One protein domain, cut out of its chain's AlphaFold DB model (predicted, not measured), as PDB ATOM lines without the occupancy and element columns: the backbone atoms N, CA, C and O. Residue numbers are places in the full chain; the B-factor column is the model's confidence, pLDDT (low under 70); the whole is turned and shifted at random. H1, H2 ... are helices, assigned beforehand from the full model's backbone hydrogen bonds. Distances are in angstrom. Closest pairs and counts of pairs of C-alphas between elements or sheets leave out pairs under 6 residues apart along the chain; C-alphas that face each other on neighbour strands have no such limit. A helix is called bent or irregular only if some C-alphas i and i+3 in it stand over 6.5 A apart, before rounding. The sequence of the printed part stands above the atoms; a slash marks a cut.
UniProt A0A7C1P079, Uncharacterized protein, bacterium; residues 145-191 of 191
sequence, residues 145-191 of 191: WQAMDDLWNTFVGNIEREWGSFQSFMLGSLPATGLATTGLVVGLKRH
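This is residues 145 to 191 of the 191 residues of an uncharacterized protein of bacterium (UniProt A0A7C1P079). Two helices meet near their ends and make an open, lopsided V: H1 is the long arm, H2 the shorter one, and a single residue makes the corner. The V is flat, with C-alphas spanning 46 by 30 by 6 A, and its arms stand free of each other away from the corner. The printed part has 47 residues, is all helix, and is extended, with a radius of gyration of the C-alphas of 16.7 A.

Find C-alpha 145 at (217.998, 207.913, 251.422); from there H1, residues 145 to 172, runs 39.9 A to C-alpha 172 at (195.572, 214.711, 283.707). After Ser 173, H2, residues 174 to 188, runs 21.7 A to C-alpha 188 at (180.133, 216.255, 262.619). H2 is neither bent nor irregular, but only just: C-alphas 175 and 178 are 6.3 A apart.

Look at Met 170 and Thr 177, whose C-alphas, the closest of H1 and H2, are 6.9 A apart. The helices are close but not clearly touching. They run opposite ways at a steep tilt of 69 degrees, only just short of about perpendicular. In H1 every O i to N i+4 pair is within hydrogen-bond range; in H2, 9 of 11 are.

The C-alphas of Gln 146 and Arg 190, the two farthest apart, are 47.1 A apart. The link from H1 to H2 is tight, and the printed part has no cut. Look in the B-factor column for pLDDT under 70 at residue 170, residues 172 to 184 and residues 186 to 191.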
ATOM      1  N   TRP A 145     219.117 208.438 250.636       82.19
ATOM      2  CA  TRP A 145     217.998 207.913 251.422       82.19
ATOM      3  C   TRP A 145     218.316 207.802 252.919       82.19
ATOM      4  O   TRP A 145     217.432 208.006 253.743       82.19
ATOM      5  N   GLN A 146     219.583 207.595 253.281       82.25
ATOM      6  CA  GLN A 146     220.013 207.541 254.678       82.25
ATOM      7  C   GLN A 146     219.822 208.881 255.395       82.25
ATOM      8  O   GLN A 146     219.368 208.918 256.534       82.25
ATOM      9  N   ALA A 147     220.138 209.993 254.722       80.00
ATOM     10  CA  ALA A 147     219.936 211.325 255.288       80.00
ATOM     11  C   ALA A 147     218.439 211.629 255.484       80.00
ATOM     12  O   ALA A 147     218.059 212.256 256.468       80.00
ATOM     13  N   MET A 148     217.582 211.152 254.575       77.81
ATOM     14  CA  MET A 148     216.125 211.252 254.717       77.81
ATOM     15  C   MET A 148     215.606 210.479 255.929       77.81
ATOM     16  O   MET A 148     214.816 211.036 256.690       77.81
ATOM     17  N   ASP A 149     216.061 209.240 256.124       86.50
ATOM     18  CA  ASP A 149     215.673 208.434 257.285       86.50
ATOM     19  C   ASP A 149     216.095 209.102 258.596       86.50
ATOM     20  O   ASP A 149     215.324 209.124 259.552       86.50
ATOM     21  N   ASP A 150     217.279 209.710 258.649       88.50
ATOM     22  CA  ASP A 150     217.776 210.357 259.867       88.50
ATOM     23  C   ASP A 150     216.981 211.630 260.221       88.50
ATOM     24  O   ASP A 150     216.583 211.842 261.376       88.50
ATOM     25  N   LEU A 151     216.644 212.445 259.211       83.69
ATOM     26  CA  LEU A 151     215.733 213.582 259.381       83.69
ATOM     27  C   LEU A 151     214.332 213.120 259.803       83.69
ATOM     28  O   LEU A 151     213.724 213.736 260.683       83.69
ATOM     29  N   TRP A 152     213.822 212.049 259.193       85.56
ATOM     30  CA  TRP A 152     212.508 211.497 259.514       85.56
ATOM     31  C   TRP A 152     212.455 210.962 260.946       85.56
ATOM     32  O   TRP A 152     211.550 211.321 261.697       85.56
ATOM     33  N   ASN A 153     213.453 210.186 261.363       91.25
ATOM     34  CA  ASN A 153     213.546 209.648 262.719       91.25
ATOM     35  C   ASN A 153     213.659 210.764 263.765       91.25
ATOM     36  O   ASN A 153     213.004 210.702 264.807       91.25
ATOM     37  N   THR A 154     214.416 211.826 263.472       89.75
ATOM     38  CA  THR A 154     214.505 213.010 264.342       89.75
ATOM     39  C   THR A 154     213.161 213.732 264.450       89.75
ATOM     40  O   THR A 154     212.731 214.110 265.541       89.75
ATOM     41  N   PHE A 155     212.464 213.907 263.326       86.50
ATOM     42  CA  PHE A 155     211.149 214.542 263.292       86.50
ATOM     43  C   PHE A 155     210.102 213.740 264.074       86.50
ATOM     44  O   PHE A 155     209.411 214.303 264.925       86.50
ATOM     45  N   VAL A 156     210.022 212.429 263.833       86.69
ATOM     46  CA  VAL A 156     209.120 211.524 264.560       86.69
ATOM     47  C   VAL A 156     209.449 211.526 266.051       86.69
ATOM     48  O   VAL A 156     208.540 211.688 266.863       86.69
ATOM     49  N   GLY A 157     210.732 211.459 266.420       89.44
ATOM     50  CA  GLY A 157     211.159 211.511 267.820       89.44
ATOM     51  C   GLY A 157     210.770 212.815 268.529       89.44
ATOM     52  O   GLY A 157     210.377 212.794 269.698       89.44
ATOM     53  N   ASN A 158     210.818 213.951 267.827       87.88
ATOM     54  CA  ASN A 158     210.373 215.235 268.372       87.88
ATOM     55  C   ASN A 158     208.847 215.285 268.543       87.88
ATOM     56  O   ASN A 158     208.370 215.710 269.598       87.88
ATOM     57  N   ILE A 159     208.086 214.803 267.553       85.38
ATOM     58  CA  ILE A 159     206.619 214.722 267.643       85.38
ATOM     59  C   ILE A 159     206.194 213.823 268.794       85.38
ATOM     60  O   ILE A 159     205.304 214.187 269.553       85.38
ATOM     61  N   GLU A 160     206.807 212.653 268.936       87.69
ATOM     62  CA  GLU A 160     206.428 211.681 269.958       87.69
ATOM     63  C   GLU A 160     206.650 212.238 271.370       87.69
ATOM     64  O   GLU A 160     205.818 212.050 272.261       87.69
ATOM     65  N   ARG A 161     207.715 213.027 271.562       84.62
ATOM     66  CA  ARG A 161     207.990 213.723 272.824       84.62
ATOM     67  C   ARG A 161     206.931 214.782 273.145       84.62
ATOM     68  O   ARG A 161     206.465 214.856 274.285       84.62
ATOM     69  N   GLU A 162     206.529 215.584 272.161       83.94
ATOM     70  CA  GLU A 162     205.469 216.585 272.342       83.94
ATOM     71  C   GLU A 162     204.089 215.940 272.529       83.94
ATOM     72  O   GLU A 162     203.316 216.357 273.396       83.94
ATOM     73  N   TRP A 163     203.803 214.871 271.785       83.31
ATOM     74  CA  TRP A 163     202.572 214.099 271.902       83.31
ATOM     75  C   TRP A 163     202.455 213.420 273.266       83.31
ATOM     76  O   TRP A 163     201.385 213.446 273.867       83.31
ATOM     77  N   GLY A 164     203.554 212.889 273.813       80.31
ATOM     78  CA  GLY A 164     203.591 212.345 275.171       80.31
ATOM     79  C   GLY A 164     203.242 213.390 276.239       80.31
ATOM     80  O   GLY A 164     202.483 213.099 277.164       80.31
ATOM     81  N   SER A 165     203.724 214.627 276.081       78.50
ATOM     82  CA  SER A 165     203.393 215.752 276.969       78.50
ATOM     83  C   SER A 165     201.922 216.167 276.851       78.50
ATOM     84  O   SER A 165     201.221 216.289 277.859       78.50
ATOM     85  N   PHE A 166     201.415 216.297 275.622       78.12
ATOM     86  CA  PHE A 166     200.008 216.603 275.363       78.12
ATOM     87  C   PHE A 166     199.077 215.508 275.886       78.12
ATOM     88  O   PHE A 166     198.065 215.806 276.517       78.12
ATOM     89  N   GLN A 167     199.433 214.241 275.675       76.31
ATOM     90  CA  GLN A 167     198.681 213.101 276.176       76.31
ATOM     91  C   GLN A 167     198.705 213.075 277.706       76.31
ATOM     92  O   GLN A 167     197.657 212.884 278.303       76.31
ATOM     93  N   SER A 168     199.842 213.337 278.357       77.19
ATOM     94  CA  SER A 168     199.918 213.447 279.822       77.19
ATOM     95  C   SER A 168     199.040 214.586 280.363       77.19
ATOM     96  O   SER A 168     198.306 214.404 281.333       77.19
ATOM     97  N   PHE A 169     199.011 215.733 279.681       76.19
ATOM     98  CA  PHE A 169     198.144 216.868 280.014       76.19
ATOM     99  C   PHE A 169     196.648 216.562 279.799       76.19
ATOM    100  O   PHE A 169     195.805 216.875 280.644       76.19
ATOM    101  N   MET A 170     196.304 215.900 278.692       66.62
ATOM    102  CA  MET A 170     194.950 215.423 278.385       66.62
ATOM    103  C   MET A 170     194.488 214.329 279.354       66.62
ATOM    104  O   MET A 170     193.336 214.333 279.780       66.62
ATOM    105  N   LEU A 171     195.383 213.416 279.733       71.00
ATOM    106  CA  LEU A 171     195.126 212.351 280.699       71.00
ATOM    107  C   LEU A 171     194.986 212.909 282.123       71.00
ATOM    108  O   LEU A 171     194.119 212.466 282.872       71.00
ATOM    109  N   GLY A 172     195.744 213.949 282.468       63.66
ATOM    110  CA  GLY A 172     195.572 214.711 283.707       63.66
ATOM    111  C   GLY A 172     194.270 215.526 283.772       63.66
ATOM    112  O   GLY A 172     193.828 215.876 284.862       63.66
ATOM    113  N   SER A 173     193.620 215.792 282.630       61.06
ATOM    114  CA  SER A 173     192.376 216.579 282.508       61.06
ATOM    115  C   SER A 173     191.149 215.753 282.072       61.06
ATOM    116  O   SER A 173     190.107 216.305 281.705       61.06
ATOM    117  N   LEU A 174     191.239 214.420 282.167       51.62
ATOM    118  CA  LEU A 174     190.295 213.442 281.604       51.62
ATOM    119  C   LEU A 174     188.788 213.621 281.879       51.62
ATOM    120  O   LEU A 174     188.014 213.220 281.008       51.62
ATOM    121  N   PRO A 175     188.299 214.224 282.981       52.97
ATOM    122  CA  PRO A 175     186.867 214.501 283.100       52.97
ATOM    123  C   PRO A 175     186.329 215.463 282.017       52.97
ATOM    124  O   PRO A 175     185.149 215.399 281.680       52.97
ATOM    125  N   ALA A 176     187.174 216.324 281.432       52.03
ATOM    126  CA  ALA A 176     186.766 217.343 280.458       52.03
ATOM    127  C   ALA A 176     186.889 216.890 278.986       52.03
ATOM    128  O   ALA A 176     186.078 217.279 278.140       52.03
ATOM    129  N   THR A 177     187.854 216.024 278.669       54.56
ATOM    130  CA  THR A 177     188.126 215.559 277.295       54.56
ATOM    131  C   THR A 177     187.008 214.671 276.737       54.56
ATOM    132  O   THR A 177     186.716 214.715 275.540       54.56
ATOM    133  N   GLY A 178     186.317 213.923 277.604       57.81
ATOM    134  CA  GLY A 178     185.178 213.085 277.215       57.81
ATOM    135  C   GLY A 178     183.988 213.875 276.652       57.81
ATOM    136  O   GLY A 178     183.314 213.383 275.749       57.81
ATOM    137  N   LEU A 179     183.762 215.109 277.125       57.03
ATOM    138  CA  LEU A 179     182.679 215.985 276.648       57.03
ATOM    139  C   LEU A 179     183.043 216.730 275.353       57.03
ATOM    140  O   LEU A 179     182.175 216.986 274.517       57.03
ATOM    141  N   ALA A 180     184.324 217.039 275.146       58.53
ATOM    142  CA  ALA A 180     184.794 217.696 273.926       58.53
ATOM    143  C   ALA A 180     184.731 216.760 272.704       58.53
ATOM    144  O   ALA A 180     184.312 217.179 271.624       58.53
ATOM    145  N   THR A 181     185.077 215.479 272.870       64.06
ATOM    146  CA  THR A 181     184.984 214.482 271.787       64.06
ATOM    147  C   THR A 181     183.534 214.132 271.452       64.06
ATOM    148  O   THR A 181     183.200 214.018 270.272       64.06
ATOM    149  N   THR A 182     182.637 214.059 272.442       61.22
ATOM    150  CA  THR A 182     181.193 213.903 272.179       61.22
ATOM    151  C   THR A 182     180.599 215.131 271.486       61.22
ATOM    152  O   THR A 182     179.818 214.967 270.548       61.22
ATOM    153  N   GLY A 183     181.006 216.349 271.859       58.38
ATOM    154  CA  GLY A 183     180.605 217.576 271.158       58.38
ATOM    155  C   GLY A 183     181.088 217.628 269.703       58.38
ATOM    156  O   GLY A 183     180.335 218.023 268.812       58.38
ATOM    157  N   LEU A 184     182.308 217.154 269.439       64.50
ATOM    158  CA  LEU A 184     182.888 217.109 268.095       64.50
ATOM    159  C   LEU A 184     182.219 216.043 267.208       64.50
ATOM    160  O   LEU A 184     181.953 216.307 266.037       64.50
ATOM    161  N   VAL A 185     181.862 214.881 267.764       71.06
ATOM    162  CA  VAL A 185     181.138 213.813 267.044       71.06
ATOM    163  C   VAL A 185     179.686 214.201 266.744       71.06
ATOM    164  O   VAL A 185     179.197 213.948 265.643       71.06
ATOM    165  N   VAL A 186     178.988 214.850 267.682       62.38
ATOM    166  CA  VAL A 186     177.617 215.344 267.449       62.38
ATOM    167  C   VAL A 186     177.609 216.506 266.447       62.38
ATOM    168  O   VAL A 186     176.707 216.573 265.610       62.38
ATOM    169  N   GLY A 187     178.631 217.370 266.470       49.78
ATOM    170  CA  GLY A 187     178.812 218.451 265.496       49.78
ATOM    171  C   GLY A 187     179.093 217.952 264.076       49.78
ATOM    172  O   GLY A 187     178.546 218.502 263.123       49.78
ATOM    173  N   LEU A 188     179.866 216.869 263.926       65.12
ATOM    174  CA  LEU A 188     180.133 216.255 262.619       65.12
ATOM    175  C   LEU A 188     178.926 215.506 262.028       65.12
ATOM    176  O   LEU A 188     178.891 215.282 260.827       65.12
ATOM    177  N   LYS A 189     177.947 215.089 262.845       54.84
ATOM    178  CA  LYS A 189     176.784 214.307 262.379       54.84
ATOM    179  C   LYS A 189     175.623 215.177 261.876       54.84
ATOM    180  O   LYS A 189     174.678 214.642 261.299       54.84
ATOM    181  N   ARG A 190     175.646 216.496 262.112       47.47
ATOM    182  CA  ARG A 190     174.535 217.398 261.743       47.47
ATOM    183  C   ARG A 190     174.778 218.229 260.474       47.47
ATOM    184  O   ARG A 190     173.895 219.003 260.115       47.47
ATOM    185  N   HIS A 191     175.904 218.039 259.787       39.75
ATOM    186  CA  HIS A 191     176.188 218.638 258.479       39.75
ATOM    187  C   HIS A 191     176.756 217.617 257.500       39.75
ATOM    188  O   HIS A 191     177.718 216.919 257.881       39.75
TER     189      HIS A 191